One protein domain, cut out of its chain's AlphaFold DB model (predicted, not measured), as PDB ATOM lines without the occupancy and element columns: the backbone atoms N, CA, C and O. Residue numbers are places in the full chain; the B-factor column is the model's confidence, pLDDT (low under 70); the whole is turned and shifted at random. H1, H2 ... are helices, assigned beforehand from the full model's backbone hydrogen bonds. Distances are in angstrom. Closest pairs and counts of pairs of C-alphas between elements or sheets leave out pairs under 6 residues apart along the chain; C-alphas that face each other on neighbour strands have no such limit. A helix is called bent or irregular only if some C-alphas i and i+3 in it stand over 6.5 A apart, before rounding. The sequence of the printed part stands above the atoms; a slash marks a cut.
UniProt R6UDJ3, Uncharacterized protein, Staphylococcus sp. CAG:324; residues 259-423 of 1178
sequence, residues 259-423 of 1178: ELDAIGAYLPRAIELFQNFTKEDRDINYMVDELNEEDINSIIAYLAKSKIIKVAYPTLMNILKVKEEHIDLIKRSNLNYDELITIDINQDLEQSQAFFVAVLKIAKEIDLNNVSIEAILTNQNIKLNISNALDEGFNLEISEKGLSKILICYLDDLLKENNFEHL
ATOM      1  N   GLU A 259     -17.062 -37.203  45.599       60.69
ATOM      2  CA  GLU A 259     -17.483 -36.587  44.333       60.69
ATOM      3  C   GLU A 259     -17.375 -37.606  43.175       60.69
ATOM      4  O   GLU A 259     -18.293 -37.709  42.367       60.69
ATOM      5  N   LEU A 260     -16.328 -38.449  43.147       57.25
ATOM      6  CA  LEU A 260     -16.185 -39.552  42.179       57.25
ATOM      7  C   LEU A 260     -17.237 -40.666  42.353       57.25
ATOM      8  O   LEU A 260     -17.697 -41.225  41.363       57.25
ATOM      9  N   ASP A 261     -17.661 -40.982  43.579       55.44
ATOM     10  CA  ASP A 261     -18.749 -41.944  43.830       55.44
ATOM     11  C   ASP A 261     -20.113 -41.412  43.356       55.44
ATOM     12  O   ASP A 261     -20.947 -42.204  42.921       55.44
ATOM     13  N   ALA A 262     -20.344 -40.093  43.396       56.50
ATOM     14  CA  ALA A 262     -21.547 -39.483  42.820       56.50
ATOM     15  C   ALA A 262     -21.568 -39.609  41.284       56.50
ATOM     16  O   ALA A 262     -22.629 -39.827  40.704       56.50
ATOM     17  N   ILE A 263     -20.394 -39.569  40.639       53.88
ATOM     18  CA  ILE A 263     -20.205 -39.875  39.207       53.88
ATOM     19  C   ILE A 263     -20.379 -41.385  38.933       53.88
ATOM     20  O   ILE A 263     -20.770 -41.784  37.838       53.88
ATOM     21  N   GLY A 264     -20.158 -42.239  39.940       53.38
ATOM     22  CA  GLY A 264     -20.166 -43.703  39.850       53.38
ATOM     23  C   GLY A 264     -21.448 -44.349  39.304       53.38
ATOM     24  O   GLY A 264     -21.375 -45.475  38.816       53.38
ATOM     25  N   ALA A 265     -22.596 -43.662  39.342       56.00
ATOM     26  CA  ALA A 265     -23.849 -44.141  38.743       56.00
ATOM     27  C   ALA A 265     -23.869 -44.035  37.203       56.00
ATOM     28  O   ALA A 265     -24.509 -44.852  36.548       56.00
ATOM     29  N   TYR A 266     -23.131 -43.075  36.640       56.44
ATOM     30  CA  TYR A 266     -23.033 -42.812  35.196       56.44
ATOM     31  C   TYR A 266     -21.688 -43.242  34.619       56.44
ATOM     32  O   TYR A 266     -21.559 -43.419  33.413       56.44
ATOM     33  N   LEU A 267     -20.699 -43.480  35.486       58.56
ATOM     34  CA  LEU A 267     -19.384 -43.996  35.130       58.56
ATOM     35  C   LEU A 267     -19.446 -45.273  34.266       58.56
ATOM     36  O   LEU A 267     -18.656 -45.345  33.336       58.56
ATOM     37  N   PRO A 268     -20.369 -46.243  34.466       60.72
ATOM     38  CA  PRO A 268     -20.484 -47.398  33.573       60.72
ATOM     39  C   PRO A 268     -20.854 -47.010  32.138       60.72
ATOM     40  O   PRO A 268     -20.196 -47.466  31.210       60.72
ATOM     41  N   ARG A 269     -21.845 -46.123  31.959       64.38
ATOM     42  CA  ARG A 269     -22.278 -45.624  30.645       64.38
ATOM     43  C   ARG A 269     -21.224 -44.711  30.010       64.38
ATOM     44  O   ARG A 269     -20.947 -44.833  28.828       64.38
ATOM     45  N   ALA A 270     -20.556 -43.863  30.794       60.88
ATOM     46  CA  ALA A 270     -19.458 -43.016  30.325       60.88
ATOM     47  C   ALA A 270     -18.199 -43.822  29.946       60.88
ATOM     48  O   ALA A 270     -17.538 -43.494  28.967       60.88
ATOM     49  N   ILE A 271     -17.873 -44.888  30.689       63.19
ATOM     50  CA  ILE A 271     -16.795 -45.829  30.348       63.19
ATOM     51  C   ILE A 271     -17.175 -46.642  29.111       63.19
ATOM     52  O   ILE A 271     -16.320 -46.835  28.258       63.19
ATOM     53  N   GLU A 272     -18.424 -47.098  28.989       66.88
ATOM     54  CA  GLU A 272     -18.926 -47.783  27.791       66.88
ATOM     55  C   GLU A 272     -18.793 -46.888  26.553       66.88
ATOM     56  O   GLU A 272     -18.191 -47.307  25.566       66.88
ATOM     57  N   LEU A 273     -19.262 -45.639  26.634       64.31
ATOM     58  CA  LEU A 273     -19.106 -44.638  25.579       64.31
ATOM     59  C   LEU A 273     -17.622 -44.388  25.273       64.31
ATOM     60  O   LEU A 273     -17.211 -44.511  24.126       64.31
ATOM     61  N   PHE A 274     -16.780 -44.149  26.282       62.56
ATOM     62  CA  PHE A 274     -15.339 -43.926  26.100       62.56
ATOM     63  C   PHE A 274     -14.612 -45.135  25.485       62.56
ATOM     64  O   PHE A 274     -13.776 -44.971  24.602       62.56
ATOM     65  N   GLN A 275     -14.932 -46.360  25.906       66.50
ATOM     66  CA  GLN A 275     -14.385 -47.597  25.334       66.50
ATOM     67  C   GLN A 275     -14.896 -47.852  23.916       66.50
ATOM     68  O   GLN A 275     -14.180 -48.426  23.098       66.50
ATOM     69  N   ASN A 276     -16.128 -47.442  23.611       63.91
ATOM     70  CA  ASN A 276     -16.650 -47.459  22.252       63.91
ATOM     71  C   ASN A 276     -15.937 -46.417  21.376       63.91
ATOM     72  O   ASN A 276     -15.593 -46.755  20.248       63.91
ATOM     73  N   PHE A 277     -15.637 -45.230  21.913       60.75
ATOM     74  CA  PHE A 277     -14.945 -44.143  21.215       60.75
ATOM     75  C   PHE A 277     -13.435 -44.353  21.016       60.75
ATOM     76  O   PHE A 277     -12.844 -43.729  20.145       60.75
ATOM     77  N   THR A 278     -12.790 -45.204  21.820       61.97
ATOM     78  CA  THR A 278     -11.327 -45.433  21.794       61.97
ATOM     79  C   THR A 278     -10.907 -46.728  21.094       61.97
ATOM     80  O   THR A 278      -9.723 -47.063  21.075       61.97
ATOM     81  N   LYS A 279     -11.854 -47.477  20.514       70.69
ATOM     82  CA  LYS A 279     -11.544 -48.641  19.674       70.69
ATOM     83  C   LYS A 279     -11.047 -48.175  18.307       70.69
ATOM     84  O   LYS A 279     -11.774 -47.482  17.602       70.69
ATOM     85  N   GLU A 280      -9.841 -48.598  17.938       55.12
ATOM     86  CA  GLU A 280      -9.307 -48.407  16.585       55.12
ATOM     87  C   GLU A 280     -10.258 -49.060  15.556       55.12
ATOM     88  O   GLU A 280     -10.797 -50.140  15.809       55.12
ATOM     89  N   ASP A 281     -10.493 -48.368  14.435       60.19
ATOM     90  CA  ASP A 281     -11.361 -48.741  13.299       60.19
ATOM     91  C   ASP A 281     -12.892 -48.592  13.461       60.19
ATOM     92  O   ASP A 281     -13.644 -49.147  12.654       60.19
ATOM     93  N   ARG A 282     -13.408 -47.841  14.450       65.19
ATOM     94  CA  ARG A 282     -14.848 -47.497  14.478       65.19
ATOM     95  C   ARG A 282     -15.173 -46.236  13.681       65.19
ATOM     96  O   ARG A 282     -14.491 -45.225  13.788       65.19
ATOM     97  N   ASP A 283     -16.278 -46.316  12.947       73.75
ATOM     98  CA  ASP A 283     -16.905 -45.204  12.236       73.75
ATOM     99  C   ASP A 283     -17.399 -44.128  13.226       73.75
ATOM    100  O   ASP A 283     -18.075 -44.443  14.215       73.75
ATOM    101  N   ILE A 284     -17.057 -42.861  12.969       74.38
ATOM    102  CA  ILE A 284     -17.416 -41.725  13.828       74.38
ATOM    103  C   ILE A 284     -18.938 -41.490  13.896       74.38
ATOM    104  O   ILE A 284     -19.439 -41.059  14.936       74.38
ATOM    105  N   ASN A 285     -19.699 -41.855  12.861       78.00
ATOM    106  CA  ASN A 285     -21.161 -41.767  12.868       78.00
ATOM    107  C   ASN A 285     -21.761 -42.786  13.832       78.00
ATOM    108  O   ASN A 285     -22.594 -42.444  14.667       78.00
ATOM    109  N   TYR A 286     -21.259 -44.026  13.795       77.06
ATOM    110  CA  TYR A 286     -21.672 -45.069  14.739       77.06
ATOM    111  C   TYR A 286     -21.399 -44.635  16.188       77.06
ATOM    112  O   TYR A 286     -22.172 -44.903  17.105       77.06
ATOM    113  N   MET A 287     -20.268 -43.964  16.403       73.56
ATOM    114  CA  MET A 287     -19.884 -43.396  17.690       73.56
ATOM    115  C   MET A 287     -20.898 -42.339  18.175       73.56
ATOM    116  O   MET A 287     -21.289 -42.369  19.343       73.56
ATOM    117  N   VAL A 288     -21.365 -41.442  17.304       78.75
ATOM    118  CA  VAL A 288     -22.371 -40.422  17.649       78.75
ATOM    119  C   VAL A 288     -23.776 -41.010  17.837       78.75
ATOM    120  O   VAL A 288     -24.491 -40.581  18.744       78.75
ATOM    121  N   ASP A 289     -24.156 -42.034  17.071       78.81
ATOM    122  CA  ASP A 289     -25.442 -42.736  17.220       78.81
ATOM    123  C   ASP A 289     -25.607 -43.406  18.592       78.81
ATOM    124  O   ASP A 289     -26.717 -43.479  19.131       78.81
ATOM    125  N   GLU A 290     -24.499 -43.858  19.185       76.69
ATOM    126  CA  GLU A 290     -24.472 -44.442  20.527       76.69
ATOM    127  C   GLU A 290     -24.778 -43.417  21.633       76.69
ATOM    128  O   GLU A 290     -25.221 -43.826  22.708       76.69
ATOM    129  N   LEU A 291     -24.581 -42.112  21.401       79.62
ATOM    130  CA  LEU A 291     -24.960 -41.049  22.341       79.62
ATOM    131  C   LEU A 291     -26.445 -40.722  22.212       79.62
ATOM    132  O   LEU A 291     -26.965 -40.552  21.112       79.62
ATOM    133  N   ASN A 292     -27.155 -40.546  23.323       82.38
ATOM    134  CA  ASN A 292     -28.534 -40.052  23.308       82.38
ATOM    135  C   ASN A 292     -28.701 -38.765  24.137       82.38
ATOM    136  O   ASN A 292     -27.805 -38.347  24.868       82.38
ATOM    137  N   GLU A 293     -29.860 -38.115  24.007       83.81
ATOM    138  CA  GLU A 293     -30.144 -36.876  24.746       83.81
ATOM    139  C   GLU A 293     -30.129 -37.096  26.266       83.81
ATOM    140  O   GLU A 293     -29.693 -36.223  27.010       83.81
ATOM    141  N   GLU A 294     -30.557 -38.268  26.749       80.31
ATOM    142  CA  GLU A 294     -30.534 -38.612  28.176       80.31
ATOM    143  C   GLU A 294     -29.096 -38.712  28.717       80.31
ATOM    144  O   GLU A 294     -28.841 -38.274  29.843       80.31
ATOM    145  N   ASP A 295     -28.152 -39.201  27.906       78.44
ATOM    146  CA  ASP A 295     -26.724 -39.245  28.211       78.44
ATOM    147  C   ASP A 295     -26.170 -37.813  28.364       78.44
ATOM    148  O   ASP A 295     -25.526 -37.518  29.372       78.44
ATOM    149  N   ILE A 296     -26.480 -36.895  27.435       79.62
ATOM    150  CA  ILE A 296     -26.057 -35.479  27.502       79.62
ATOM    151  C   ILE A 296     -26.672 -34.765  28.703       79.62
ATOM    152  O   ILE A 296     -25.955 -34.162  29.503       79.62
ATOM    153  N   ASN A 297     -27.991 -34.878  28.867       80.19
ATOM    154  CA  ASN A 297     -28.729 -34.257  29.964       80.19
ATOM    155  C   ASN A 297     -28.186 -34.722  31.316       80.19
ATOM    156  O   ASN A 297     -28.010 -33.924  32.236       80.19
ATOM    157  N   SER A 298     -27.869 -36.012  31.427       74.94
ATOM    158  CA  SER A 298     -27.250 -36.571  32.620       74.94
ATOM    159  C   SER A 298     -25.838 -36.023  32.821       74.94
ATOM    160  O   SER A 298     -25.551 -35.489  33.887       74.94
ATOM    161  N   ILE A 299     -24.957 -36.077  31.821       75.19
ATOM    162  CA  ILE A 299     -23.576 -35.578  31.948       75.19
ATOM    163  C   ILE A 299     -23.560 -34.103  32.382       75.19
ATOM    164  O   ILE A 299     -22.875 -33.756  33.346       75.19
ATOM    165  N   ILE A 300     -24.367 -33.255  31.742       79.56
ATOM    166  CA  ILE A 300     -24.451 -31.821  32.041       79.56
ATOM    167  C   ILE A 300     -25.031 -31.572  33.432       79.56
ATOM    168  O   ILE A 300     -24.417 -30.854  34.221       79.56
ATOM    169  N   ALA A 301     -26.141 -32.223  33.797       76.31
ATOM    170  CA  ALA A 301     -26.740 -32.075  35.124       76.31
ATOM    171  C   ALA A 301     -25.777 -32.475  36.259       76.31
ATOM    172  O   ALA A 301     -25.911 -31.982  37.385       76.31
ATOM    173  N   TYR A 302     -24.812 -33.359  35.988       72.75
ATOM    174  CA  TYR A 302     -23.750 -33.723  36.926       72.75
ATOM    175  C   TYR A 302     -22.584 -32.730  36.925       72.75
ATOM    176  O   TYR A 302     -22.149 -32.323  38.005       72.75
ATOM    177  N   LEU A 303     -22.094 -32.300  35.758       74.31
ATOM    178  CA  LEU A 303     -21.040 -31.281  35.658       74.31
ATOM    179  C   LEU A 303     -21.480 -29.960  36.309       74.31
ATOM    180  O   LEU A 303     -20.737 -29.410  37.124       74.31
ATOM    181  N   ALA A 304     -22.724 -29.542  36.072       79.12
ATOM    182  CA  ALA A 304     -23.362 -28.384  36.694       79.12
ATOM    183  C   ALA A 304     -23.486 -28.502  38.226       79.12
ATOM    184  O   ALA A 304     -23.482 -27.503  38.938       79.12
ATOM    185  N   LYS A 305     -23.530 -29.715  38.795       76.00
ATOM    186  CA  LYS A 305     -23.572 -29.936  40.259       76.00
ATOM    187  C   LYS A 305     -22.196 -30.207  40.874       76.00
ATOM    188  O   LYS A 305     -22.075 -30.258  42.102       76.00
ATOM    189  N   SER A 306     -21.161 -30.361  40.049       72.50
ATOM    190  CA  SER A 306     -19.811 -30.705  40.486       72.50
ATOM    191  C   SER A 306     -19.122 -29.526  41.163       72.50
ATOM    192  O   SER A 306     -18.869 -28.479  40.561       72.50
ATOM    193  N   LYS A 307     -18.716 -29.729  42.419       71.19
ATOM    194  CA  LYS A 307     -17.892 -28.754  43.153       71.19
ATOM    195  C   LYS A 307     -16.459 -28.692  42.635       71.19
ATOM    196  O   LYS A 307     -15.761 -27.718  42.901       71.19
ATOM    197  N   ILE A 308     -16.015 -29.729  41.919       69.75
ATOM    198  CA  ILE A 308     -14.691 -29.772  41.294       69.75
ATOM    199  C   ILE A 308     -14.648 -28.793  40.120       69.75
ATOM    200  O   ILE A 308     -13.698 -28.025  40.033       69.75
ATOM    201  N   ILE A 309     -15.686 -28.765  39.278       73.12
ATOM    202  CA  ILE A 309     -15.776 -27.835  38.142       73.12
ATOM    203  C   ILE A 309     -15.791 -26.382  38.629       73.12
ATOM    204  O   ILE A 309     -14.993 -25.580  38.148       73.12
ATOM    205  N   LYS A 310     -16.568 -26.082  39.680       73.31
ATOM    206  CA  LYS A 310     -16.619 -24.749  40.308       73.31
ATOM    207  C   LYS A 310     -15.252 -24.233  40.775       73.31
ATOM    208  O   LYS A 310     -14.989 -23.039  40.731       73.31
ATOM    209  N   VAL A 311     -14.375 -25.131  41.232       69.75
ATOM    210  CA  VAL A 311     -13.014 -24.797  41.697       69.75
ATOM    211  C   VAL A 311     -12.011 -24.777  40.538       69.75
ATOM    212  O   VAL A 311     -11.082 -23.970  40.520       69.75
ATOM    213  N   ALA A 312     -12.171 -25.681  39.572       73.06
ATOM    214  CA  ALA A 312     -11.260 -25.823  38.445       73.06
ATOM    215  C   ALA A 312     -11.408 -24.678  37.439       73.06
ATOM    216  O   ALA A 312     -10.400 -24.219  36.910       73.06
ATOM    217  N   TYR A 313     -12.625 -24.182  37.204       80.50
ATOM    218  CA  TYR A 313     -12.900 -23.183  36.173       80.50
ATOM    219  C   TYR A 313     -12.123 -21.863  36.348       80.50
ATOM    220  O   TYR A 313     -11.389 -21.510  35.422       80.50
ATOM    221  N   PRO A 314     -12.125 -21.187  37.521       77.62
ATOM    222  CA  PRO A 314     -11.276 -20.010  37.742       77.62
ATOM    223  C   PRO A 314      -9.787 -20.294  37.512       77.62
ATOM    224  O   PRO A 314      -9.045 -19.455  37.004       77.62
ATOM    225  N   THR A 315      -9.330 -21.497  37.871       75.00
ATOM    226  CA  THR A 315      -7.935 -21.915  37.681       75.00
ATOM    227  C   THR A 315      -7.614 -22.103  36.196       75.00
ATOM    228  O   THR A 315      -6.575 -21.637  35.734       75.00
ATOM    229  N   LEU A 316      -8.509 -22.735  35.431       76.38
ATOM    230  CA  LEU A 316      -8.383 -22.906  33.982       76.38
ATOM    231  C   LEU A 316      -8.385 -21.559  33.257       76.38
ATOM    232  O   LEU A 316      -7.549 -21.351  32.383       76.38
ATOM    233  N   MET A 317      -9.246 -20.627  33.666       79.12
ATOM    234  CA  MET A 317      -9.310 -19.290  33.077       79.12
ATOM    235  C   MET A 317      -8.034 -18.479  33.363       79.12
ATOM    236  O   MET A 317      -7.507 -17.820  32.472       79.12
ATOM    237  N   ASN A 318      -7.453 -18.616  34.561       75.69
ATOM    238  CA  ASN A 318      -6.138 -18.048  34.880       75.69
ATOM    239  C   ASN A 318      -4.995 -18.691  34.077       75.69
ATOM    240  O   ASN A 318      -4.068 -17.999  33.667       75.69
ATOM    241  N   ILE A 319      -5.046 -20.004  33.824       73.88
ATOM    242  CA  ILE A 319      -4.078 -20.672  32.939       73.88
ATOM    243  C   ILE A 319      -4.227 -20.151  31.505       73.88
ATOM    244  O   ILE A 319      -3.214 -19.913  30.849       73.88
ATOM    245  N   LEU A 320      -5.459 -19.950  31.028       74.62
ATOM    246  CA  LEU A 320      -5.726 -19.379  29.708       74.62
ATOM    247  C   LEU A 320      -5.185 -17.943  29.611       74.62
ATOM    248  O   LEU A 320      -4.486 -17.651  28.649       74.62
ATOM    249  N   LYS A 321      -5.386 -17.107  30.644       76.62
ATOM    250  CA  LYS A 321      -4.816 -15.747  30.769       76.62
ATOM    251  C   LYS A 321      -3.288 -15.735  30.648       76.62
ATOM    252  O   LYS A 321      -2.714 -14.846  30.039       76.62
ATOM    253  N   VAL A 322      -2.608 -16.738  31.210       74.38
ATOM    254  CA  VAL A 322      -1.140 -16.876  31.108       74.38
ATOM    255  C   VAL A 322      -0.702 -17.392  29.732       74.38
ATOM    256  O   VAL A 322       0.392 -17.071  29.278       74.38
ATOM    257  N   LYS A 323      -1.528 -18.208  29.070       69.88
ATOM    258  CA  LYS A 323      -1.229 -18.801  27.756       69.88
ATOM    259  C   LYS A 323      -1.689 -17.959  26.563       69.88
ATOM    260  O   LYS A 323      -1.333 -18.307  25.440       69.88
ATOM    261  N   GLU A 324      -2.442 -16.887  26.793       68.50
ATOM    262  CA  GLU A 324      -2.967 -15.969  25.774       68.50
ATOM    263  C   GLU A 324      -1.882 -15.499  24.793       68.50
ATOM    264  O   GLU A 324      -2.102 -15.509  23.586       68.50
ATOM    265  N   GLU A 325      -0.674 -15.189  25.280       62.19
ATOM    266  CA  GLU A 325       0.445 -14.720  24.444       62.19
ATOM    267  C   GLU A 325       0.904 -15.719  23.364       62.19
ATOM    268  O   GLU A 325       1.664 -15.339  22.473       62.19
ATOM    269  N   HIS A 326       0.460 -16.978  23.432       61.06
ATOM    270  CA  HIS A 326       0.837 -18.053  22.514       61.06
ATOM    271  C   HIS A 326      -0.269 -18.454  21.527       61.06
ATOM    272  O   HIS A 326      -0.042 -19.350  20.715       61.06
ATOM    273  N   ILE A 327      -1.455 -17.839  21.599       70.81
ATOM    274  CA  ILE A 327      -2.572 -18.102  20.684       70.81
ATOM    275  C   ILE A 327      -3.052 -16.764  20.119       70.81
ATOM    276  O   ILE A 327      -3.794 -16.036  20.779       70.81
ATOM    277  N   ASP A 328      -2.642 -16.452  18.888       70.62
ATOM    278  CA  ASP A 328      -2.865 -15.142  18.260       70.62
ATOM    279  C   ASP A 328      -4.347 -14.733  18.210       70.62
ATOM    280  O   ASP A 328      -4.667 -13.576  18.479       70.62
ATOM    281  N   LEU A 329      -5.261 -15.680  17.961       70.38
ATOM    282  CA  LEU A 329      -6.708 -15.423  17.950       70.38
ATOM    283  C   LEU A 329      -7.230 -14.974  19.329       70.38
ATOM    284  O   LEU A 329      -7.971 -13.999  19.430       70.38
ATOM    285  N   ILE A 330      -6.808 -15.650  20.406       73.44
ATOM    286  CA  ILE A 330      -7.240 -15.328  21.778       73.44
ATOM    287  C   ILE A 330      -6.651 -13.981  22.202       73.44
ATOM    288  O   ILE A 330      -7.374 -13.130  22.714       73.44
ATOM    289  N   LYS A 331      -5.376 -13.742  21.886       77.44
ATOM    290  CA  LYS A 331      -4.696 -12.470  22.142       77.44
ATOM    291  C   LYS A 331      -5.369 -11.285  21.444       77.44
ATOM    292  O   LYS A 331      -5.479 -10.206  22.018       77.44
ATOM    293  N   ARG A 332      -5.826 -11.471  20.202       76.94
ATOM    294  CA  ARG A 332      -6.562 -10.447  19.443       76.94
ATOM    295  C   ARG A 332      -7.965 -10.196  19.988       76.94
ATOM    296  O   ARG A 332      -8.421  -9.058  19.949       76.94
ATOM    297  N   SER A 333      -8.608 -11.225  20.544       77.62
ATOM    298  CA  SER A 333      -9.959 -11.128  21.115       77.62
ATOM    299  C   SER A 333     -10.052 -10.319  22.416       77.62
ATOM    300  O   SER A 333     -11.160  -9.980  22.836       77.62
ATOM    301  N   ASN A 334      -8.908  -9.965  23.026       78.19
ATOM    302  CA  ASN A 334      -8.792  -9.096  24.203       78.19
ATOM    303  C   ASN A 334      -9.823  -9.447  25.292       78.19
ATOM    304  O   ASN A 334     -10.673  -8.636  25.692       78.19
ATOM    305  N   LEU A 335      -9.803 -10.714  25.713       82.31
ATOM    306  CA  LEU A 335     -10.776 -11.244  26.657       82.31
ATOM    307  C   LEU A 335     -10.620 -10.580  28.025       82.31
ATOM    308  O   LEU A 335      -9.524 -10.456  28.571       82.31
ATOM    309  N   ASN A 336     -11.748 -10.213  28.633       83.81
ATOM    310  CA  ASN A 336     -11.747  -9.749  30.012       83.81
ATOM    311  C   ASN A 336     -11.755 -10.960  30.951       83.81
ATOM    312  O   ASN A 336     -12.801 -11.414  31.413       83.81
ATOM    313  N   TYR A 337     -10.569 -11.501  31.224       80.88
ATOM    314  CA  TYR A 337     -10.413 -12.665  32.098       80.88
ATOM    315  C   TYR A 337     -10.953 -12.436  33.511       80.88
ATOM    316  O   TYR A 337     -11.394 -13.392  34.145       80.88
ATOM    317  N   ASP A 338     -10.942 -11.195  33.999       82.25
ATOM    318  CA  ASP A 338     -11.445 -10.878  35.333       82.25
ATOM    319  C   ASP A 338     -12.980 -10.995  35.377       82.25
ATOM    320  O   ASP A 338     -13.522 -11.473  36.368       82.25
ATOM    321  N   GLU A 339     -13.678 -10.669  34.282       82.62
ATOM    322  CA  GLU A 339     -15.113 -10.947  34.125       82.62
ATOM    323  C   GLU A 339     -15.390 -12.440  33.907       82.62
ATOM    324  O   GLU A 339     -16.279 -12.990  34.558       82.62
ATOM    325  N   LEU A 340     -14.608 -13.125  33.064       82.94
ATOM    326  CA  LEU A 340     -14.787 -14.557  32.788       82.94
ATOM    327  C   LEU A 340     -14.606 -15.425  34.043       82.94
ATOM    328  O   LEU A 340     -15.361 -16.365  34.256       82.94
ATOM    329  N   ILE A 341     -13.655 -15.090  34.921       82.94
ATOM    330  CA  ILE A 341     -13.431 -15.802  36.192       82.94
ATOM    331  C   ILE A 341     -14.652 -15.725  37.125       82.94
ATOM    332  O   ILE A 341     -14.838 -16.610  37.962       82.94
ATOM    333  N   THR A 342     -15.471 -14.676  37.003       82.62
ATOM    334  CA  THR A 342     -16.625 -14.443  37.886       82.62
ATOM    335  C   THR A 342     -17.908 -15.148  37.450       82.62
ATOM    336  O   THR A 342     -18.863 -15.156  38.226       82.62
ATOM    337  N   ILE A 343     -17.929 -15.760  36.261       84.62
ATOM    338  CA  ILE A 343     -19.081 -16.513  35.749       84.62
ATOM    339  C   ILE A 343     -19.352 -17.720  36.653       84.62
ATOM    340  O   ILE A 343     -18.436 -18.481  36.987       84.62
ATOM    341  N   ASP A 344     -20.618 -17.934  37.034       85.69
ATOM    342  CA  ASP A 344     -21.008 -19.173  37.714       85.69
ATOM    343  C   ASP A 344     -21.119 -20.301  36.684       85.69
ATOM    344  O   ASP A 344     -22.206 -20.655  36.230       85.69
ATOM    345  N   ILE A 345     -19.967 -20.877  36.329       84.00
ATOM    346  CA  ILE A 345     -19.847 -21.929  35.310       84.00
ATOM    347  C   ILE A 345     -20.812 -23.098  35.530       84.00
ATOM    348  O   ILE A 345     -21.208 -23.773  34.594       84.00
ATOM    349  N   ASN A 346     -21.198 -23.360  36.776       83.62
ATOM    350  CA  ASN A 346     -22.127 -24.422  37.117       83.62
ATOM    351  C   ASN A 346     -23.561 -24.097  36.667       83.62
ATOM    352  O   ASN A 346     -24.251 -24.994  36.189       83.62
ATOM    353  N   GLN A 347     -23.992 -22.840  36.804       85.75
ATOM    354  CA  GLN A 347     -25.288 -22.363  36.315       85.75
ATOM    355  C   GLN A 347     -25.284 -22.250  34.785       85.75
ATOM    356  O   GLN A 347     -26.242 -22.661  34.139       85.75
ATOM    357  N   ASP A 348     -24.185 -21.759  34.218       84.69
ATOM    358  CA  ASP A 348     -23.986 -21.656  32.771       84.69
ATOM    359  C   ASP A 348     -23.997 -23.044  32.096       84.69
ATOM    360  O   ASP A 348     -24.691 -23.270  31.106       84.69
ATOM    361  N   LEU A 349     -23.349 -24.046  32.710       83.75
ATOM    362  CA  LEU A 349     -23.435 -25.444  32.277       83.75
ATOM    363  C   LEU A 349     -24.868 -25.986  32.346       83.75
ATOM    364  O   LEU A 349     -25.274 -26.700  31.436       83.75
ATOM    365  N   GLU A 350     -25.647 -25.657  33.380       83.44
ATOM    366  CA  GLU A 350     -27.053 -26.083  33.474       83.44
ATOM    367  C   GLU A 350     -27.901 -25.506  32.328       83.44
ATOM    368  O   GLU A 350     -28.745 -26.209  31.775       83.44
ATOM    369  N   GLN A 351     -27.629 -24.265  31.920       85.12
ATOM    370  CA  GLN A 351     -28.291 -23.608  30.789       85.12
ATOM    371  C   GLN A 351     -27.819 -24.152  29.429       85.12
ATOM    372  O   GLN A 351     -28.610 -24.228  28.495       85.12
ATOM    373  N   SER A 352     -26.580 -24.649  29.328       86.12
ATOM    374  CA  SER A 352     -26.012 -25.212  28.087       86.12
ATOM    375  C   SER A 352     -26.632 -26.538  27.620       86.12
ATOM    376  O   SER A 352     -26.275 -27.055  26.562       86.12
ATOM    377  N   GLN A 353     -27.561 -27.116  28.388       84.50
ATOM    378  CA  GLN A 353     -28.179 -28.403  28.068       84.50
ATOM    379  C   GLN A 353     -28.838 -28.407  26.680       84.50
ATOM    380  O   GLN A 353     -28.602 -29.328  25.896       84.50
ATOM    381  N   ALA A 354     -29.630 -27.380  26.367       85.19
ATOM    382  CA  ALA A 354     -30.319 -27.266  25.083       85.19
ATOM    383  C   ALA A 354     -29.328 -27.106  23.916       85.19
ATOM    384  O   ALA A 354     -29.468 -27.790  22.901       85.19
ATOM    385  N   PHE A 355     -28.267 -26.317  24.116       87.88
ATOM    386  CA  PHE A 355     -27.164 -26.159  23.166       87.88
ATOM    387  C   PHE A 355     -26.513 -27.503  22.798       87.88
ATOM    388  O   PHE A 355     -26.466 -27.873  21.626       87.88
ATOM    389  N   PHE A 356     -26.063 -28.292  23.781       85.38
ATOM    390  CA  PHE A 356     -25.404 -29.576  23.499       85.38
ATOM    391  C   PHE A 356     -26.351 -30.627  22.903       85.38
ATOM    392  O   PHE A 356     -25.915 -31.469  22.116       85.38
ATOM    393  N   VAL A 357     -27.645 -30.583  23.240       86.81
ATOM    394  CA  VAL A 357     -28.663 -31.426  22.596       86.81
ATOM    395  C   VAL A 357     -28.847 -31.038  21.127       86.81
ATOM    396  O   VAL A 357     -28.910 -31.929  20.280       86.81
ATOM    397  N   ALA A 358     -28.886 -29.744  20.803       85.19
ATOM    398  CA  ALA A 358     -28.935 -29.273  19.421       85.19
ATOM    399  C   ALA A 358     -27.687 -29.721  18.635       85.19
ATOM    400  O   ALA A 358     -27.823 -30.305  17.562       85.19
ATOM    401  N   VAL A 359     -26.487 -29.594  19.220       85.88
ATOM    402  CA  VAL A 359     -25.227 -30.096  18.633       85.88
ATOM    403  C   VAL A 359     -25.258 -31.608  18.381       85.88
ATOM    404  O   VAL A 359     -24.812 -32.064  17.328       85.88
ATOM    405  N   LEU A 360     -25.819 -32.403  19.298       85.31
ATOM    406  CA  LEU A 360     -25.973 -33.846  19.090       85.31
ATOM    407  C   LEU A 360     -26.926 -34.165  17.935       85.31
ATOM    408  O   LEU A 360     -26.650 -35.080  17.164       85.31
ATOM    409  N   LYS A 361     -28.042 -33.438  17.815       87.19
ATOM    410  CA  LYS A 361     -28.993 -33.629  16.711       87.19
ATOM    411  C   LYS A 361     -28.343 -33.332  15.363       87.19
ATOM    412  O   LYS A 361     -28.477 -34.146  14.460       87.19
ATOM    413  N   ILE A 362     -27.562 -32.252  15.273       86.75
ATOM    414  CA  ILE A 362     -26.747 -31.933  14.090       86.75
ATOM    415  C   ILE A 362     -25.806 -33.101  13.764       86.75
ATOM    416  O   ILE A 362     -25.803 -33.610  12.647       86.75
ATOM    417  N   ALA A 363     -25.042 -33.570  14.754       82.44
ATOM    418  CA  ALA A 363     -24.048 -34.625  14.567       82.44
ATOM    419  C   ALA A 363     -24.651 -35.986  14.165       82.44
ATOM    420  O   ALA A 363     -23.961 -36.786  13.545       82.44
ATOM    421  N   LYS A 364     -25.917 -36.255  14.512       84.12
ATOM    422  CA  LYS A 364     -26.647 -37.471  14.107       84.12
ATOM    423  C   LYS A 364     -27.217 -37.411  12.695       84.12
ATOM    424  O   LYS A 364     -27.519 -38.446  12.112       84.12
ATOM    425  N   GLU A 365     -27.431 -36.210  12.179       82.56
ATOM    426  CA  GLU A 365     -28.015 -35.999  10.857       82.56
ATOM    427  C   GLU A 365     -26.944 -35.816   9.767       82.56
ATOM    428  O   GLU A 365     -27.252 -35.980   8.587       82.56
ATOM    429  N   ILE A 366     -25.693 -35.527  10.150       82.25
ATOM    430  CA  ILE A 366     -24.541 -35.376   9.248       82.25
ATOM    431  C   ILE A 366     -23.732 -36.679   9.175       82.25
ATOM    432  O   ILE A 366     -23.433 -37.285  10.200       82.25
ATOM    433  N   ASP A 367     -23.284 -37.062   7.972       80.94
ATOM    434  CA  ASP A 367     -22.188 -38.028   7.815       80.94
ATOM    435  C   ASP A 367     -20.851 -37.351   8.160       80.94
ATOM    436  O   ASP A 367     -20.240 -36.660   7.347       80.94
ATOM    437  N   LEU A 368     -20.386 -37.551   9.387       79.94
ATOM    438  CA  LEU A 368     -19.149 -36.982   9.914       79.94
ATOM    439  C   LEU A 368     -17.879 -37.553   9.257       79.94
ATOM    440  O   LEU A 368     -16.807 -36.975   9.441       79.94
ATOM    441  N   ASN A 369     -17.962 -38.645   8.482       76.75
ATOM    442  CA  ASN A 369     -16.827 -39.111   7.676       76.75
ATOM    443  C   ASN A 369     -16.689 -38.328   6.363       76.75
ATOM    444  O   ASN A 369     -15.576 -38.199   5.857       76.75
ATOM    445  N   ASN A 370     -17.797 -37.824   5.817       75.81
ATOM    446  CA  ASN A 370     -17.860 -37.094   4.551       75.81
ATOM    447  C   ASN A 370     -18.741 -35.850   4.706       75.81
ATOM    448  O   ASN A 370     -19.832 -35.754   4.143       75.81
ATOM    449  N   VAL A 371     -18.251 -34.886   5.485       75.06
ATOM    450  CA  VAL A 371     -18.953 -33.623   5.717       75.06
ATOM    451  C   VAL A 371     -18.938 -32.791   4.434       75.06
ATOM    452  O   VAL A 371     -17.882 -32.301   4.031       75.06
ATOM    453  N   SER A 372     -20.101 -32.598   3.809       76.00
ATOM    454  CA  SER A 372     -20.276 -31.613   2.739       76.00
ATOM    455  C   SER A 372     -21.092 -30.422   3.234       76.00
ATOM    456  O   SER A 372     -22.091 -30.569   3.937       76.00
ATOM    457  N   ILE A 373     -20.650 -29.219   2.863       70.88
ATOM    458  CA  ILE A 373     -21.358 -27.968   3.172       70.88
ATOM    459  C   ILE A 373     -22.759 -27.994   2.546       70.88
ATOM    460  O   ILE A 373     -23.733 -27.615   3.189       70.88
ATOM    461  N   GLU A 374     -22.870 -28.532   1.333       70.31
ATOM    462  CA  GLU A 374     -24.131 -28.719   0.615       70.31
ATOM    463  C   GLU A 374     -25.131 -29.578   1.408       70.31
ATOM    464  O   GLU A 374     -26.274 -29.168   1.599       70.31
ATOM    465  N   ALA A 375     -24.710 -30.719   1.970       72.81
ATOM    466  CA  ALA A 375     -25.591 -31.576   2.772       72.81
ATOM    467  C   ALA A 375     -26.041 -30.908   4.082       72.81
ATOM    468  O   ALA A 375     -27.133 -31.190   4.577       72.81
ATOM    469  N   ILE A 376     -25.216 -30.013   4.637       78.44
ATOM    470  CA  ILE A 376     -25.546 -29.237   5.837       78.44
ATOM    471  C   ILE A 376     -26.597 -28.170   5.519       78.44
ATOM    472  O   ILE A 376     -27.574 -28.035   6.255       78.44
ATOM    473  N   LEU A 377     -26.406 -27.412   4.436       78.56
ATOM    474  CA  LEU A 377     -27.249 -26.263   4.099       78.56
ATOM    475  C   LEU A 377     -28.562 -26.649   3.399       78.56
ATOM    476  O   LEU A 377     -29.529 -25.900   3.478       78.56
ATOM    477  N   THR A 378     -28.652 -27.820   2.764       75.69
ATOM    478  CA  THR A 378     -29.883 -28.277   2.083       75.69
ATOM    479  C   THR A 378     -30.844 -29.039   3.006       75.69
ATOM    480  O   THR A 378     -32.050 -29.089   2.757       75.69
ATOM    481  N   ASN A 379     -30.365 -29.588   4.128       82.69
ATOM    482  CA  ASN A 379     -31.198 -30.346   5.062       82.69
ATOM    483  C   ASN A 379     -31.892 -29.432   6.088       82.69
ATOM    484  O   ASN A 379     -31.261 -28.867   6.979       82.69
ATOM    485  N   GLN A 380     -33.223 -29.343   6.000       82.50
ATOM    486  CA  GLN A 380     -34.060 -28.521   6.884       82.50
ATOM    487  C   GLN A 380     -33.890 -28.836   8.380       82.50
ATOM    488  O   GLN A 380     -33.877 -27.916   9.199       82.50
ATOM    489  N   ASN A 381     -33.717 -30.106   8.756       84.12
ATOM    490  CA  ASN A 381     -33.532 -30.458  10.164       84.12
ATOM    491  C   ASN A 381     -32.158 -30.003  10.677       84.12
ATOM    492  O   ASN A 381     -32.075 -29.441  11.770       84.12
ATOM    493  N   ILE A 382     -31.105 -30.161   9.866       85.25
ATOM    494  CA  ILE A 382     -29.749 -29.719  10.218       85.25
ATOM    495  C   ILE A 382     -29.722 -28.196  10.367       85.25
ATOM    496  O   ILE A 382     -29.250 -27.706  11.392       85.25
ATOM    497  N   LYS A 383     -30.295 -27.455   9.407       86.25
ATOM    498  CA  LYS A 383     -30.420 -25.989   9.457       86.25
ATOM    499  C   LYS A 383     -31.100 -25.512  10.738       86.25
ATOM    500  O   LYS A 383     -30.543 -24.692  11.466       86.25
ATOM    501  N   LEU A 384     -32.271 -26.069  11.045       86.81
ATOM    502  CA  LEU A 384     -33.027 -25.700  12.241       86.81
ATOM    503  C   LEU A 384     -32.252 -26.031  13.522       86.81
ATOM    504  O   LEU A 384     -32.242 -25.241  14.461       86.81
ATOM    505  N   ASN A 385     -31.576 -27.181  13.572       87.88
ATOM    506  CA  ASN A 385     -30.772 -27.557  14.731       87.88
ATOM    507  C   ASN A 385     -29.511 -26.682  14.881       87.88
ATOM    508  O   ASN A 385     -29.140 -26.393  16.015       87.88
ATOM    509  N   ILE A 386     -28.888 -26.215  13.787       87.44
ATOM    510  CA  ILE A 386     -27.801 -25.219  13.829       87.44
ATOM    511  C   ILE A 386     -28.323 -23.887  14.365       87.44
ATOM    512  O   ILE A 386     -27.731 -23.363  15.302       87.44
ATOM    513  N   SER A 387     -29.448 -23.384  13.849       89.06
ATOM    514  CA  SER A 387     -30.093 -22.162  14.355       89.06
ATOM    515  C   SER A 387     -30.373 -22.257  15.855       89.06
ATOM    516  O   SER A 387     -29.931 -21.410  16.622       89.06
ATOM    517  N   ASN A 388     -30.997 -23.356  16.296       87.75
ATOM    518  CA  ASN A 388     -31.255 -23.611  17.714       87.75
ATOM    519  C   ASN A 388     -29.956 -23.669  18.536       87.75
ATOM    520  O   ASN A 388     -29.925 -23.211  19.673       87.75
ATOM    521  N   ALA A 389     -28.875 -24.243  17.997       87.50
ATOM    522  CA  ALA A 389     -27.583 -24.265  18.678       87.50
ATOM    523  C   ALA A 389     -26.954 -22.863  18.770       87.50
ATOM    524  O   ALA A 389     -26.320 -22.554  19.774       87.50
ATOM    525  N   LEU A 390     -27.127 -22.004  17.764       86.38
ATOM    526  CA  LEU A 390     -26.671 -20.616  17.828       86.38
ATOM    527  C   LEU A 390     -27.457 -19.844  18.899       86.38
ATOM    528  O   LEU A 390     -26.836 -19.299  19.810       86.38
ATOM    529  N   ASP A 391     -28.791 -19.908  18.876       86.31
ATOM    530  CA  ASP A 391     -29.657 -19.253  19.870       86.31
ATOM    531  C   ASP A 391     -29.340 -19.700  21.301       86.31
ATOM    532  O   ASP A 391     -29.084 -18.891  22.195       86.31
ATOM    533  N   GLU A 392     -29.319 -21.011  21.544       86.88
ATOM    534  CA  GLU A 392     -29.049 -21.561  22.874       86.88
ATOM    535  C   GLU A 392     -27.593 -21.320  23.303       86.88
ATOM    536  O   GLU A 392     -27.310 -21.143  24.488       86.88
ATOM    537  N   GLY A 393     -26.655 -21.282  22.352       84.12
ATOM    538  CA  GLY A 393     -25.231 -21.068  22.596       84.12
ATOM    539  C   GLY A 393     -24.889 -19.628  22.981       84.12
ATOM    540  O   GLY A 393     -24.115 -19.429  23.921       84.12
ATOM    541  N   PHE A 394     -25.463 -18.625  22.306       84.62
ATOM    542  CA  PHE A 394     -25.235 -17.201  22.608       84.62
ATOM    543  C   PHE A 394     -26.029 -16.691  23.814       84.62
ATOM    544  O   PHE A 394     -25.683 -15.653  24.380       84.62
ATOM    545  N   ASN A 395     -27.028 -17.448  24.273       82.00
ATOM    546  CA  ASN A 395     -27.713 -17.191  25.539       82.00
ATOM    547  C   ASN A 395     -26.889 -17.577  26.785       82.00
ATOM    548  O   ASN A 395     -27.279 -17.221  27.900       82.00
ATOM    549  N   LEU A 396     -25.747 -18.257  26.616       86.69
ATOM    550  CA  LEU A 396     -24.822 -18.581  27.708       86.69
ATOM    551  C   LEU A 396     -23.969 -17.367  28.101       86.69
ATOM    552  O   LEU A 396     -23.410 -16.665  27.256       86.69
ATOM    553  N   GLU A 397     -23.782 -17.165  29.404       84.56
ATOM    554  CA  GLU A 397     -22.995 -16.071  29.974       84.56
ATOM    555  C   GLU A 397     -21.514 -16.171  29.564       84.56
ATOM    556  O   GLU A 397     -20.859 -15.149  29.325       84.56
ATOM    557  N   ILE A 398     -20.981 -17.395  29.421       83.56
ATOM    558  CA  ILE A 398     -19.618 -17.620  28.908       83.56
ATOM    559  C   ILE A 398     -19.475 -17.234  27.433       83.56
ATOM    560  O   ILE A 398     -18.411 -16.764  27.014       83.56
ATOM    561  N   SER A 399     -20.541 -17.400  26.651       81.00
ATOM    562  CA  SER A 399     -20.548 -17.069  25.232       81.00
ATOM    563  C   SER A 399     -20.665 -15.567  25.012       81.00
ATOM    564  O   SER A 399     -19.891 -15.007  24.235       81.00
ATOM    565  N   GLU A 400     -21.548 -14.894  25.750       78.50
ATOM    566  CA  GLU A 400     -21.720 -13.436  25.707       78.50
ATOM    567  C   GLU A 400     -20.416 -12.704  26.074       78.50
ATOM    568  O   GLU A 400     -19.957 -11.812  25.359       78.50
ATOM    569  N   LYS A 401     -19.752 -13.125  27.161       79.31
ATOM    570  CA  LYS A 401     -18.545 -12.451  27.680       79.31
ATOM    571  C   LYS A 401     -17.237 -12.896  27.018       79.31
ATOM    572  O   LYS A 401     -16.229 -12.191  27.132       79.31
ATOM    573  N   GLY A 402     -17.231 -14.059  26.362       76.88
ATOM    574  CA  GLY A 402     -16.026 -14.717  25.847       76.88
ATOM    575  C   GLY A 402     -16.117 -15.134  24.382       76.88
ATOM    576  O   GLY A 402     -15.416 -14.568  23.542       76.88
ATOM    577  N   LEU A 403     -16.962 -16.124  24.072       74.44
ATOM    578  CA  LEU A 403     -17.036 -16.748  22.739       74.44
ATOM    579  C   LEU A 403     -17.358 -15.740  21.628       74.44
ATOM    580  O   LEU A 403     -16.742 -15.796  20.569       74.44
ATOM    581  N   SER A 404     -18.250 -14.786  21.895       82.38
ATOM    582  CA  SER A 404     -18.664 -13.755  20.935       82.38
ATOM    583  C   SER A 404     -17.479 -12.910  20.459       82.38
ATOM    584  O   SER A 404     -17.340 -12.651  19.271       82.38
ATOM    585  N   LYS A 405     -16.542 -12.557  21.353       82.44
ATOM    586  CA  LYS A 405     -15.333 -11.790  20.993       82.44
ATOM    587  C   LYS A 405     -14.350 -12.599  20.151       82.44
ATOM    588  O   LYS A 405     -13.721 -12.056  19.243       82.44
ATOM    589  N   ILE A 406     -14.210 -13.889  20.459       82.00
ATOM    590  CA  ILE A 406     -13.373 -14.813  19.683       82.00
ATOM    591  C   ILE A 406     -13.967 -14.985  18.284       82.00
ATOM    592  O   ILE A 406     -13.234 -14.901  17.300       82.00
ATOM    593  N   LEU A 407     -15.286 -15.169  18.193       82.12
ATOM    594  CA  LEU A 407     -15.987 -15.321  16.925       82.12
ATOM    595  C   LEU A 407     -15.912 -14.050  16.078       82.12
ATOM    596  O   LEU A 407     -15.611 -14.157  14.899       82.12
ATOM    597  N   ILE A 408     -16.088 -12.860  16.662       84.44
ATOM    598  CA  ILE A 408     -15.908 -11.585  15.946       84.44
ATOM    599  C   ILE A 408     -14.494 -11.487  15.361       84.44
ATOM    600  O   ILE A 408     -14.346 -11.101  14.211       84.44
ATOM    601  N   CYS A 409     -13.446 -11.879  16.096       81.56
ATOM    602  CA  CYS A 409     -12.077 -11.866  15.560       81.56
ATOM    603  C   CYS A 409     -11.863 -12.885  14.436       81.56
ATOM    604  O   CYS A 409     -11.097 -12.628  13.512       81.56
ATOM    605  N   TYR A 410     -12.517 -14.041  14.522       83.62
ATOM    606  CA  TYR A 410     -12.462 -15.051  13.473       83.62
ATOM    607  C   TYR A 410     -13.218 -14.601  12.214       83.62
ATOM    608  O   TYR A 410     -12.714 -14.747  11.104       83.62
ATOM    609  N   LEU A 411     -14.398 -13.999  12.384       82.44
ATOM    610  CA  LEU A 411     -15.167 -13.394  11.299       82.44
ATOM    611  C   LEU A 411     -14.432 -12.194  10.686       82.44
ATOM    612  O   LEU A 411     -14.496 -12.030   9.477       82.44
ATOM    613  N   ASP A 412     -13.681 -11.417  11.475       82.62
ATOM    614  CA  ASP A 412     -12.792 -10.349  10.990       82.62
ATOM    615  C   ASP A 412     -11.746 -10.879  10.012       82.62
ATOM    616  O   ASP A 412     -11.588 -10.333   8.922       82.62
ATOM    617  N   ASP A 413     -11.072 -11.974  10.371       81.25
ATOM    618  CA  ASP A 413     -10.102 -12.620   9.486       81.25
ATOM    619  C   ASP A 413     -10.766 -13.135   8.210       81.25
ATOM    620  O   ASP A 413     -10.314 -12.814   7.113       81.25
ATOM    621  N   LEU A 414     -11.881 -13.858   8.341       82.06
ATOM    622  CA  LEU A 414     -12.598 -14.400   7.189       82.06
ATOM    623  C   LEU A 414     -13.133 -13.307   6.260       82.06
ATOM    624  O   LEU A 414     -13.002 -13.415   5.043       82.06
ATOM    625  N   LEU A 415     -13.734 -12.246   6.799       82.44
ATOM    626  CA  LEU A 415     -14.275 -11.160   5.989       82.44
ATOM    627  C   LEU A 415     -13.149 -10.365   5.323       82.44
ATOM    628  O   LEU A 415     -13.288 -10.012   4.158       82.44
ATOM    629  N   LYS A 416     -12.001 -10.160   5.982       79.56
ATOM    630  CA  LYS A 416     -10.810  -9.564   5.350       79.56
ATOM    631  C   LYS A 416     -10.244 -10.420   4.226       79.56
ATOM    632  O   LYS A 416      -9.963  -9.893   3.154       79.56
ATOM    633  N   GLU A 417     -10.108 -11.726   4.445       81.06
ATOM    634  CA  GLU A 417      -9.627 -12.671   3.428       81.06
ATOM    635  C   GLU A 417     -10.527 -12.701   2.184       81.06
ATOM    636  O   GLU A 417     -10.043 -12.958   1.084       81.06
ATOM    637  N   ASN A 418     -11.815 -12.387   2.349       74.94
ATOM    638  CA  ASN A 418     -12.811 -12.378   1.281       74.94
ATOM    639  C   ASN A 418     -13.227 -10.962   0.821       74.94
ATOM    640  O   ASN A 418     -14.220 -10.828   0.117       74.94
ATOM    641  N   ASN A 419     -12.477  -9.906   1.173       71.38
ATOM    642  CA  ASN A 419     -12.746  -8.504   0.795       71.38
ATOM    643  C   ASN A 419     -14.091  -7.913   1.285       71.38
ATOM    644  O   ASN A 419     -14.619  -6.985   0.681       71.38
ATOM    645  N   PHE A 420     -14.627  -8.389   2.408       79.06
ATOM    646  CA  PHE A 420     -15.849  -7.888   3.052       79.06
ATOM    647  C   PHE A 420     -15.595  -7.178   4.398       79.06
ATOM    648  O   PHE A 420     -16.478  -7.103   5.253       79.06
ATOM    649  N   GLU A 421     -14.385  -6.648   4.622       80.38
ATOM    650  CA  GLU A 421     -13.995  -6.001   5.889       80.38
ATOM    651  C   GLU A 421     -14.945  -4.857   6.308       80.38
ATOM    652  O   GLU A 421     -15.169  -4.633   7.497       80.38
ATOM    653  N   HIS A 422     -15.575  -4.152   5.362       75.62
ATOM    654  CA  HIS A 422     -16.516  -3.056   5.646       75.62
ATOM    655  C   HIS A 422     -17.795  -3.502   6.383       75.62
ATOM    656  O   HIS A 422     -18.463  -2.675   7.028       75.62
ATOM    657  N   LEU A 423     -18.122  -4.798   6.342       80.75
ATOM    658  CA  LEU A 423     -19.239  -5.387   7.084       80.75
ATOM    659  C   LEU A 423     -18.904  -5.642   8.560       80.75
ATOM    660  O   LEU A 423     -19.820  -5.724   9.371       80.75
TER     661      LEU A 423
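AT A GLANCE: This is residues 259 to 423 of the 1178 residues of an uncharacterized protein of Staphylococcus sp. CAG:324 (UniProt R6UDJ3). This is an open, curved arrangement of helices in which H4, H9 and H11 stand side by side as a wall, each running the opposite way to the next. H5 runs across one end of it past H8, H12 slants away from the end of H11, H6 and H7 join these two sides, and H1 to H3 lie beyond H4. The 165 printed residues have twelve named helices, H1 to H12 in order along the chain, and no named strand: the class is all helix. The whole is only just compact, close to loose, with a radius of gyration of the C-alphas of 18.3 A and spans of 51 by 42 by 30 A.

IN THESE COORDINATES: Find C-alpha 259 at (-17.483, -36.587, 44.333), where H1, residues 259 to 263, begins. Next come H2, 267 to 277, H3, 284 to 289, and H4, 293 to 303, 15.3 A long. H5, 307 to 326, begins at (-17.892, -28.754, 43.153) and is 29.9 A long, with a kink of 31 degrees near residue 318. After it read H6, 328 to 333, H7, 337 to 340, H8, 345 to 351, H9, 353 to 365, 18.8 A long, H10, 373 to 378, and H11, 380 to 394, 21.3 A long. H12, 397 to 417, is 29.9 A long, has a kink of 41 degrees near residue 404, and ends at (-9.627, -12.671, 3.428). H5 is irregular, with C-alphas 322 and 325 7.2 A apart, and H12 only just, with C-alphas 401 and 404 6.9 A apart.

HOW THE PARTS SIT: Start at H12, the hub. Its residues 405 to 410 touch H6, closest at the C-alphas of Ser 333 and Ile 406, 5.2 A. Its residues 398 to 402 touch H7, closest at Leu 340 and Lys 401, 6.7 A between C-alphas. It touches H11 only at the corner and only just, with 3 pairs of C-alphas within 8 A, closest at Phe 394 and Glu 400, 6.0 A. H11 touches H9 at a shallow tilt of 26 degrees, opposite ways; the C-alphas of Phe 355 and Ala 389 are closest, 4.9 A. H9 touches H4, closest C-alphas Glu 293 and Val 357, 6.0 A. H2 and H4 are near each other. Every O i to N i+4 pair is within hydrogen-bond range in H1 to H4, H6 and H8 to H11; H5 has 12 of 16, H12 15 of 17, and H7 is too short for one.

THE WHOLE: The farthest C-alphas, Asp 261 and Asn 419, are 54.8 A apart. The printed part has no cut, and no link is long. The mean pLDDT of the printed part is 76.9; look for values under 70 at residues 259 to 278, 280 to 282, 308, 311 and 323 to 326.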